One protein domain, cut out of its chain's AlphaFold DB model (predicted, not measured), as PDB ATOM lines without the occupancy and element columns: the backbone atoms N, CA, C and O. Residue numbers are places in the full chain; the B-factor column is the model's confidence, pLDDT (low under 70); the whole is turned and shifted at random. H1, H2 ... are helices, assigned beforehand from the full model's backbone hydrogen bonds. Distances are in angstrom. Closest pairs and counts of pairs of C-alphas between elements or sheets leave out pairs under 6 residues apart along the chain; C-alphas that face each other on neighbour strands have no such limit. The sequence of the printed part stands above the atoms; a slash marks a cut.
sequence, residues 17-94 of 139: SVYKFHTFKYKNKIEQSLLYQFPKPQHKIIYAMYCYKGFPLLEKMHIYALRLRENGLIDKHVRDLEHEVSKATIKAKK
ATOM      1  N   SER A  17     568.964 573.799 483.800       70.56
ATOM      2  CA  SER A  17     568.831 573.101 485.090       70.56
ATOM      3  C   SER A  17     569.447 573.906 486.240       70.56
ATOM      4  O   SER A  17     568.816 574.093 487.279       70.56
ATOM      5  N   VAL A  18     570.640 574.465 486.020       72.38
ATOM      6  CA  VAL A  18     571.330 575.347 486.974       72.38
ATOM      7  C   VAL A  18     570.534 576.632 487.202       72.38
ATOM      8  O   VAL A  18     570.415 577.089 488.339       72.38
ATOM      9  N   TYR A  19     569.949 577.198 486.142       74.00
ATOM     10  CA  TYR A  19     569.036 578.333 486.263       74.00
ATOM     11  C   TYR A  19     567.835 577.997 487.149       74.00
ATOM     12  O   TYR A  19     567.616 578.700 488.131       74.00
ATOM     13  N   LYS A  20     567.106 576.910 486.855       70.62
ATOM     14  CA  LYS A  20     565.929 576.492 487.633       70.62
ATOM     15  C   LYS A  20     566.246 576.371 489.122       70.62
ATOM     16  O   LYS A  20     565.531 576.938 489.948       70.62
ATOM     17  N   PHE A  21     567.359 575.725 489.456       70.12
ATOM     18  CA  PHE A  21     567.797 575.547 490.839       70.12
ATOM     19  C   PHE A  21     568.160 576.871 491.540       70.12
ATOM     20  O   PHE A  21     567.968 577.033 492.741       70.12
ATOM     21  N   HIS A  22     568.656 577.860 490.797       71.62
ATOM     22  CA  HIS A  22     569.057 579.162 491.333       71.62
ATOM     23  C   HIS A  22     568.137 580.312 490.917       71.62
ATOM     24  O   HIS A  22     568.549 581.471 490.973       71.62
ATOM     25  N   THR A  23     566.888 580.016 490.545       71.19
ATOM     26  CA  THR A  23     565.934 580.992 489.988       71.19
ATOM     27  C   THR A  23     565.814 582.251 490.855       71.19
ATOM     28  O   THR A  23     565.693 583.360 490.343       71.19
ATOM     29  N   PHE A  24     565.928 582.105 492.177       69.81
ATOM     30  CA  PHE A  24     565.889 583.208 493.136       69.81
ATOM     31  C   PHE A  24     566.965 584.278 492.947       69.81
ATOM     32  O   PHE A  24     566.717 585.441 493.247       69.81
ATOM     33  N   LYS A  25     568.147 583.910 492.440       70.69
ATOM     34  CA  LYS A  25     569.242 584.854 492.166       70.69
ATOM     35  C   LYS A  25     568.993 585.681 490.909       70.69
ATOM     36  O   LYS A  25     569.615 586.721 490.730       70.69
ATOM     37  N   TYR A  26     568.120 585.192 490.035       70.75
ATOM     38  CA  TYR A  26     567.894 585.724 488.696       70.75
ATOM     39  C   TYR A  26     566.514 586.365 488.542       70.75
ATOM     40  O   TYR A  26     566.125 586.708 487.431       70.75
ATOM     41  N   LYS A  27     565.765 586.526 489.637       70.81
ATOM     42  CA  LYS A  27     564.476 587.219 489.652       70.81
ATOM     43  C   LYS A  27     564.613 588.586 490.311       70.81
ATOM     44  O   LYS A  27     565.200 588.713 491.383       70.81
ATOM     45  N   ASN A  28     564.028 589.596 489.679       69.19
ATOM     46  CA  ASN A  28     563.915 590.938 490.240       69.19
ATOM     47  C   ASN A  28     562.910 590.996 491.401       69.19
ATOM     48  O   ASN A  28     562.167 590.049 491.667       69.19
ATOM     49  N   LYS A  29     562.837 592.154 492.073       67.75
ATOM     50  CA  LYS A  29     561.862 592.429 493.149       67.75
ATOM     51  C   LYS A  29     560.401 592.203 492.717       67.75
ATOM     52  O   LYS A  29     559.583 591.836 493.549       67.75
ATOM     53  N   ILE A  30     560.116 592.356 491.420       71.44
ATOM     54  CA  ILE A  30     558.802 592.168 490.771       71.44
ATOM     55  C   ILE A  30     558.664 590.740 490.183       71.44
ATOM     56  O   ILE A  30     557.868 590.490 489.293       71.44
ATOM     57  N   GLU A  31     559.499 589.790 490.615       66.50
ATOM     58  CA  GLU A  31     559.527 588.379 490.170       66.50
ATOM     59  C   GLU A  31     559.806 588.120 488.682       66.50
ATOM     60  O   GLU A  31     559.879 586.965 488.254       66.50
ATOM     61  N   GLN A  32     560.051 589.171 487.904       70.31
ATOM     62  CA  GLN A  32     560.466 589.073 486.512       70.31
ATOM     63  C   GLN A  32     561.883 588.492 486.409       70.31
ATOM     64  O   GLN A  32     562.791 588.903 487.139       70.31
ATOM     65  N   SER A  33     562.059 587.524 485.505       70.44
ATOM     66  CA  SER A  33     563.362 586.929 485.190       70.44
ATOM     67  C   SER A  33     564.275 587.972 484.549       70.44
ATOM     68  O   SER A  33     563.898 588.625 483.581       70.44
ATOM     69  N   LEU A  34     565.496 588.086 485.066       71.56
ATOM     70  CA  LEU A  34     566.591 588.856 484.475       71.56
ATOM     71  C   LEU A  34     567.234 588.143 483.278       71.56
ATOM     72  O   LEU A  34     568.074 588.722 482.594       71.56
ATOM     73  N   LEU A  35     566.887 586.875 483.053       73.94
ATOM     74  CA  LEU A  35     567.442 586.058 481.983       73.94
ATOM     75  C   LEU A  35     566.441 585.895 480.847       73.94
ATOM     76  O   LEU A  35     565.266 585.592 481.075       73.94
ATOM     77  N   TYR A  36     566.951 586.028 479.624       74.12
ATOM     78  CA  TYR A  36     566.242 585.664 478.407       74.12
ATOM     79  C   TYR A  36     566.199 584.141 478.266       74.12
ATOM     80  O   TYR A  36     567.237 583.475 478.264       74.12
ATOM     81  N   GLN A  37     564.996 583.586 478.141       69.69
ATOM     82  CA  GLN A  37     564.802 582.171 477.864       69.69
ATOM     83  C   GLN A  37     564.592 581.978 476.364       69.69
ATOM     84  O   GLN A  37     563.691 582.569 475.774       69.69
ATOM     85  N   PHE A  38     565.417 581.134 475.745       73.50
ATOM     86  CA  PHE A  38     565.239 580.791 474.339       73.50
ATOM     87  C   PHE A  38     563.909 580.047 474.131       73.50
ATOM     88  O   PHE A  38     563.580 579.164 474.927       73.50
ATOM     89  N   PRO A  39     563.170 580.332 473.042       75.06
ATOM     90  CA  PRO A  39     561.870 579.709 472.774       75.06
ATOM     91  C   PRO A  39     561.976 578.206 472.487       75.06
ATOM     92  O   PRO A  39     561.001 577.472 472.621       75.06
ATOM     93  N   LYS A  40     563.162 577.736 472.087       76.31
ATOM     94  CA  LYS A  40     563.468 576.323 471.868       76.31
ATOM     95  C   LYS A  40     564.790 575.975 472.555       76.31
ATOM     96  O   LYS A  40     565.709 576.800 472.538       76.31
ATOM     97  N   PRO A  41     564.914 574.772 473.144       72.50
ATOM     98  CA  PRO A  41     566.188 574.305 473.664       72.50
ATOM     99  C   PRO A  41     567.182 574.187 472.505       72.50
ATOM    100  O   PRO A  41     566.975 573.400 471.586       72.50
ATOM    101  N   GLN A  42     568.255 574.978 472.551       72.06
ATOM    102  CA  GLN A  42     569.314 574.952 471.534       72.06
ATOM    103  C   GLN A  42     570.073 573.617 471.550       72.06
ATOM    104  O   GLN A  42     570.498 573.124 470.511       72.06
ATOM    105  N   HIS A  43     570.188 572.993 472.729       70.56
ATOM    106  CA  HIS A  43     570.851 571.705 472.910       70.56
ATOM    107  C   HIS A  43     570.109 570.831 473.922       70.56
ATOM    108  O   HIS A  43     569.623 571.313 474.949       70.56
ATOM    109  N   LYS A  44     570.066 569.523 473.650       72.50
ATOM    110  CA  LYS A  44     569.566 568.502 474.576       72.50
ATOM    111  C   LYS A  44     570.748 567.919 475.347       72.50
ATOM    112  O   LYS A  44     571.483 567.091 474.824       72.50
ATOM    113  N   ILE A  45     570.934 568.369 476.583       72.00
ATOM    114  CA  ILE A  45     571.962 567.828 477.480       72.00
ATOM    115  C   ILE A  45     571.401 566.564 478.129       72.00
ATOM    116  O   ILE A  45     570.319 566.595 478.716       72.00
ATOM    117  N   ILE A  46     572.127 565.455 478.010       78.88
ATOM    118  CA  ILE A  46     571.782 564.176 478.633       78.88
ATOM    119  C   ILE A  46     572.826 563.900 479.711       78.88
ATOM    120  O   ILE A  46     574.020 563.870 479.426       78.88
ATOM    121  N   TYR A  47     572.375 563.710 480.949       81.50
ATOM    122  CA  TYR A  47     573.241 563.301 482.049       81.50
ATOM    123  C   TYR A  47     573.402 561.781 482.030       81.50
ATOM    124  O   TYR A  47     572.414 561.054 481.923       81.50
ATOM    125  N   ALA A  48     574.642 561.310 482.141       84.81
ATOM    126  CA  ALA A  48     574.976 559.893 482.164       84.81
ATOM    127  C   ALA A  48     575.907 559.582 483.339       84.81
ATOM    128  O   ALA A  48     576.738 560.405 483.725       84.81
ATOM    129  N   MET A  49     575.762 558.382 483.898       86.50
ATOM    130  CA  MET A  49     576.714 557.823 484.855       86.50
ATOM    131  C   MET A  49     577.713 556.963 484.088       86.50
ATOM    132  O   MET A  49     577.316 556.040 483.376       86.50
ATOM    133  N   TYR A  50     578.999 557.269 484.230       88.88
ATOM    134  CA  TYR A  50     580.076 556.503 483.612       88.88
ATOM    135  C   TYR A  50     580.677 555.540 484.634       88.88
ATOM    136  O   TYR A  50     580.960 555.924 485.768       88.88
ATOM    137  N   CYS A  51     580.889 554.293 484.224       90.75
ATOM    138  CA  CYS A  51     581.535 553.268 485.038       90.75
ATOM    139  C   CYS A  51     582.747 552.697 484.299       90.75
ATOM    140  O   CYS A  51     582.798 552.708 483.069       90.75
ATOM    141  N   TYR A  52     583.712 552.168 485.054       93.00
ATOM    142  CA  TYR A  52     584.862 551.473 484.481       93.00
ATOM    143  C   TYR A  52     584.438 550.219 483.708       93.00
ATOM    144  O   TYR A  52     583.465 549.540 484.054       93.00
ATOM    145  N   LYS A  53     585.209 549.885 482.669       90.69
ATOM    146  CA  LYS A  53     585.021 548.652 481.903       90.69
ATOM    147  C   LYS A  53     585.181 547.447 482.838       90.69
ATOM    148  O   LYS A  53     586.194 547.330 483.515       90.69
ATOM    149  N   GLY A  54     584.181 546.566 482.861       91.88
ATOM    150  CA  GLY A  54     584.151 545.395 483.746       91.88
ATOM    151  C   GLY A  54     583.518 545.642 485.118       91.88
ATOM    152  O   GLY A  54     583.569 544.757 485.966       91.88
ATOM    153  N   PHE A  55     582.906 546.810 485.356       94.94
ATOM    154  CA  PHE A  55     582.187 547.057 486.603       94.94
ATOM    155  C   PHE A  55     581.034 546.043 486.786       94.94
ATOM    156  O   PHE A  55     580.094 546.035 485.985       94.94
ATOM    157  N   PRO A  56     581.064 545.206 487.840       93.25
ATOM    158  CA  PRO A  56     580.225 544.007 487.929       93.25
ATOM    159  C   PRO A  56     578.737 544.295 488.173       93.25
ATOM    160  O   PRO A  56     577.903 543.406 488.026       93.25
ATOM    161  N   LEU A  57     578.379 545.524 488.558       94.56
ATOM    162  CA  LEU A  57     576.999 545.908 488.872       94.56
ATOM    163  C   LEU A  57     576.362 546.813 487.813       94.56
ATOM    164  O   LEU A  57     575.244 547.282 488.022       94.56
ATOM    165  N   LEU A  58     577.036 547.053 486.682       93.69
ATOM    166  CA  LEU A  58     576.566 547.992 485.661       93.69
ATOM    167  C   LEU A  58     575.159 547.643 485.157       93.69
ATOM    168  O   LEU A  58     574.281 548.499 485.118       93.69
ATOM    169  N   GLU A  59     574.935 546.372 484.824       92.94
ATOM    170  CA  GLU A  59     573.652 545.891 484.307       92.94
ATOM    171  C   GLU A  59     572.528 546.037 485.344       92.94
ATOM    172  O   GLU A  59     571.456 546.563 485.045       92.94
ATOM    173  N   LYS A  60     572.799 545.664 486.602       94.75
ATOM    174  CA  LYS A  60     571.833 545.821 487.700       94.75
ATOM    175  C   LYS A  60     571.480 547.291 487.924       94.75
ATOM    176  O   LYS A  60     570.303 547.623 488.049       94.75
ATOM    177  N   MET A  61     572.479 548.176 487.930       93.25
ATOM    178  CA  MET A  61     572.264 549.620 488.065       93.25
ATOM    179  C   MET A  61     571.448 550.188 486.906       93.25
ATOM    180  O   MET A  61     570.555 551.000 487.137       93.25
ATOM    181  N   HIS A  62     571.709 549.738 485.677       92.44
ATOM    182  CA  HIS A  62     570.941 550.148 484.507       92.44
ATOM    183  C   HIS A  62     569.458 549.768 484.639       92.44
ATOM    184  O   HIS A  62     568.587 550.625 484.482       92.44
ATOM    185  N   ILE A  63     569.164 548.520 485.018       95.50
ATOM    186  CA  ILE A  63     567.788 548.047 485.236       95.50
ATOM    187  C   ILE A  63     567.107 548.839 486.359       95.50
ATOM    188  O   ILE A  63     565.954 549.249 486.217       95.50
ATOM    189  N   TYR A  64     567.799 549.093 487.473       94.44
ATOM    190  CA  TYR A  64     567.235 549.899 488.558       94.44
ATOM    191  C   TYR A  64     566.966 551.342 488.134       94.44
ATOM    192  O   TYR A  64     565.918 551.878 488.484       94.44
ATOM    193  N   ALA A  65     567.844 551.953 487.338       91.12
ATOM    194  CA  ALA A  65     567.616 553.291 486.801       91.12
ATOM    195  C   ALA A  65     566.370 553.343 485.898       91.12
ATOM    196  O   ALA A  65     565.574 554.277 486.009       91.12
ATOM    197  N   LEU A  66     566.156 552.323 485.057       92.81
ATOM    198  CA  LEU A  66     564.942 552.205 484.240       92.81
ATOM    199  C   LEU A  66     563.684 552.076 485.107       92.81
ATOM    200  O   LEU A  66     562.740 552.839 484.915       92.81
ATOM    201  N   ARG A  67     563.697 551.199 486.119       95.75
ATOM    202  CA  ARG A  67     562.563 551.031 487.047       95.75
ATOM    203  C   ARG A  67     562.259 552.302 487.839       95.75
ATOM    204  O   ARG A  67     561.098 552.648 488.027       95.75
ATOM    205  N   LEU A  68     563.287 553.020 488.294       93.19
ATOM    206  CA  LEU A  68     563.124 554.298 488.994       93.19
ATOM    207  C   LEU A  68     562.479 555.364 488.098       93.19
ATOM    208  O   LEU A  68     561.685 556.170 488.592       93.19
ATOM    209  N   ARG A  69     562.806 555.357 486.800       89.56
ATOM    210  CA  ARG A  69     562.172 556.221 485.799       89.56
ATOM    211  C   ARG A  69     560.711 555.834 485.578       89.56
ATOM    212  O   ARG A  69     559.852 556.703 485.626       89.56
ATOM    213  N   GLU A  70     560.429 554.554 485.356       94.38
ATOM    214  CA  GLU A  70     559.075 554.056 485.068       94.38
ATOM    215  C   GLU A  70     558.119 554.233 486.250       94.38
ATOM    216  O   GLU A  70     556.973 554.630 486.064       94.38
ATOM    217  N   ASN A  71     558.610 554.041 487.474       95.69
ATOM    218  CA  ASN A  71     557.816 554.226 488.688       95.69
ATOM    219  C   ASN A  71     557.651 555.706 489.091       95.69
ATOM    220  O   ASN A  71     557.047 555.990 490.125       95.69
ATOM    221  N   GLY A  72     558.227 556.660 488.346       92.19
ATOM    222  CA  GLY A  72     558.117 558.098 488.627       92.19
ATOM    223  C   GLY A  72     558.827 558.568 489.906       92.19
ATOM    224  O   GLY A  72     558.636 559.706 490.344       92.19
ATOM    225  N   LEU A  73     559.661 557.718 490.518       93.06
ATOM    226  CA  LEU A  73     560.429 558.041 491.729       93.06
ATOM    227  C   LEU A  73     561.428 559.171 491.471       93.06
ATOM    228  O   LEU A  73     561.601 560.040 492.324       93.06
ATOM    229  N   ILE A  74     562.031 559.189 490.279       89.69
ATOM    230  CA  ILE A  74     562.927 560.270 489.850       89.69
ATOM    231  C   ILE A  74     562.162 561.596 489.787       89.69
ATOM    232  O   ILE A  74     562.609 562.580 490.369       89.69
ATOM    233  N   ASP A  75     560.985 561.619 489.159       89.38
ATOM    234  CA  ASP A  75     560.186 562.844 489.032       89.38
ATOM    235  C   ASP A  75     559.703 563.353 490.389       89.38
ATOM    236  O   ASP A  75     559.708 564.559 490.642       89.38
ATOM    237  N   LYS A  76     559.307 562.442 491.286       92.88
ATOM    238  CA  LYS A  76     558.969 562.798 492.668       92.88
ATOM    239  C   LYS A  76     560.166 563.435 493.370       92.88
ATOM    240  O   LYS A  76     560.021 564.514 493.930       92.88
ATOM    241  N   HIS A  77     561.334 562.804 493.294       90.12
ATOM    242  CA  HIS A  77     562.536 563.310 493.946       90.12
ATOM    243  C   HIS A  77     562.946 564.693 493.418       90.12
ATOM    244  O   HIS A  77     563.297 565.572 494.201       90.12
ATOM    245  N   VAL A  78     562.836 564.923 492.105       87.31
ATOM    246  CA  VAL A  78     563.081 566.245 491.506       87.31
ATOM    247  C   VAL A  78     562.097 567.288 492.040       87.31
ATOM    248  O   VAL A  78     562.526 568.381 492.403       87.31
ATOM    249  N   ARG A  79     560.801 566.962 492.146       87.38
ATOM    250  CA  ARG A  79     559.798 567.875 492.726       87.38
ATOM    251  C   ARG A  79     560.074 568.188 494.195       87.38
ATOM    252  O   ARG A  79     559.939 569.341 494.599       87.38
ATOM    253  N   ASP A  80     560.468 567.187 494.976       90.75
ATOM    254  CA  ASP A  80     560.795 567.364 496.392       90.75
ATOM    255  C   ASP A  80     562.002 568.306 496.551       90.75
ATOM    256  O   ASP A  80     561.943 569.263 497.325       90.75
ATOM    257  N   LEU A  81     563.047 568.126 495.733       85.81
ATOM    258  CA  LEU A  81     564.197 569.034 495.678       85.81
ATOM    259  C   LEU A  81     563.798 570.457 495.263       85.81
ATOM    260  O   LEU A  81     564.216 571.425 495.901       85.81
ATOM    261  N   GLU A  82     562.985 570.614 494.213       83.44
ATOM    262  CA  GLU A  82     562.488 571.930 493.782       83.44
ATOM    263  C   GLU A  82     561.697 572.627 494.906       83.44
ATOM    264  O   GLU A  82     561.845 573.836 495.119       83.44
ATOM    265  N   HIS A  83     560.908 571.872 495.675       84.94
ATOM    266  CA  HIS A  83     560.148 572.391 496.814       84.94
ATOM    267  C   HIS A  83     561.045 572.839 497.971       84.94
ATOM    268  O   HIS A  83     560.850 573.924 498.526       84.94
ATOM    269  N   GLU A  84     562.054 572.046 498.329       84.12
ATOM    270  CA  GLU A  84     563.025 572.412 499.367       84.12
ATOM    271  C   GLU A  84     563.816 573.670 498.992       84.12
ATOM    272  O   GLU A  84     563.957 574.593 499.804       84.12
ATOM    273  N   VAL A  85     564.255 573.759 497.737       79.12
ATOM    274  CA  VAL A  85     564.946 574.937 497.195       79.12
ATOM    275  C   VAL A  85     564.038 576.164 497.202       79.12
ATOM    276  O   VAL A  85     564.488 577.261 497.548       79.12
ATOM    277  N   SER A  86     562.758 576.004 496.863       76.38
ATOM    278  CA  SER A  86     561.763 577.079 496.933       76.38
ATOM    279  C   SER A  86     561.569 577.581 498.370       76.38
ATOM    280  O   SER A  86     561.615 578.786 498.625       76.38
ATOM    281  N   LYS A  87     561.463 576.679 499.352       78.25
ATOM    282  CA  LYS A  87     561.390 577.059 500.775       78.25
ATOM    283  C   LYS A  87     562.638 577.808 501.237       78.25
ATOM    284  O   LYS A  87     562.523 578.849 501.890       78.25
ATOM    285  N   ALA A  88     563.823 577.311 500.885       73.19
ATOM    286  CA  ALA A  88     565.089 577.966 501.210       73.19
ATOM    287  C   ALA A  88     565.189 579.354 500.554       73.19
ATOM    288  O   ALA A  88     565.601 580.320 501.197       73.19
ATOM    289  N   THR A  89     564.728 579.471 499.310       68.50
ATOM    290  CA  THR A  89     564.612 580.729 498.564       68.50
ATOM    291  C   THR A  89     563.716 581.734 499.280       68.50
ATOM    292  O   THR A  89     564.114 582.881 499.468       68.50
ATOM    293  N   ILE A  90     562.514 581.324 499.696       69.62
ATOM    294  CA  ILE A  90     561.565 582.195 500.404       69.62
ATOM    295  C   ILE A  90     562.176 582.673 501.725       69.62
ATOM    296  O   ILE A  90     562.095 583.857 502.052       69.62
ATOM    297  N   LYS A  91     562.849 581.774 502.454       68.06
ATOM    298  CA  LYS A  91     563.553 582.111 503.697       68.06
ATOM    299  C   LYS A  91     564.703 583.098 503.465       68.06
ATOM    300  O   LYS A  91     564.880 583.992 504.279       68.06
ATOM    301  N   ALA A  92     565.446 582.963 502.366       64.62
ATOM    302  CA  ALA A  92     566.537 583.872 502.008       64.62
ATOM    303  C   ALA A  92     566.044 585.241 501.496       64.62
ATOM    304  O   ALA A  92     566.654 586.255 501.812       64.62
ATOM    305  N   LYS A  93     564.937 585.280 500.737       63.06
ATOM    306  CA  LYS A  93     564.287 586.514 500.244       63.06
ATOM    307  C   LYS A  93     563.609 587.303 501.364       63.06
ATOM    308  O   LYS A  93     563.352 588.494 501.208       63.06
ATOM    309  N   LYS A  94     563.307 586.662 502.497       62.47
ATOM    310  CA  LYS A  94     562.959 587.354 503.738       62.47
ATOM    311  C   LYS A  94     564.231 588.025 504.252       62.47
ATOM    312  O   LYS A  94     564.881 587.516 505.161       62.47
TER     313      LYS A  94
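AT A GLANCE: This is residues 17 to 94 of the 139 residues of an uncharacterized protein of Papilio machaon (UniProt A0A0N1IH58). Helices H3 and H4 meet near their ends as an L, short H1 and H2 sit beside H4 around residues 85 and 89, and a loose loop, residues 27 to 57, arches from H2 to H3. The 78 printed residues hold four named helices, H1 to H4 in order, and no named strand: all helix. The outline is elongated, 52 by 30 by 23 A, only just extended, close to loose, with a radius of gyration of the C-alphas of 17.5 A.

HOW THE PARTS SIT: Start at H4, residues 73 to 93. H3, residues 58 to 70, is close but not clearly touching, closest C-alphas Leu 68 and Ile 74, 6.0 A, and only just about perpendicular at 70.3 degrees. H1, residues 17 to 21, and H2, residues 23 to 26, are also close to H4 but not clearly touching, closest C-alphas Phe 21 and Val 85, 7.0 A, and Phe 24 and Thr 89, 6.1 A. H3 is apart from both. Every O i to N i+4 pair is within hydrogen-bond range in H1, H3 and H4; H2 is too short for one.

IN THESE COORDINATES: From C-alpha 73 at (560.429, 558.041, 491.729), H4 runs 30.0 A to C-alpha 93 at (564.287, 586.514, 500.244); H3 spans 18.5 A.

THE WHOLE: The link H2 to H3 is long, and the printed part has no cut. Confidence is under 70 in 11 residues, among them 89 to 94.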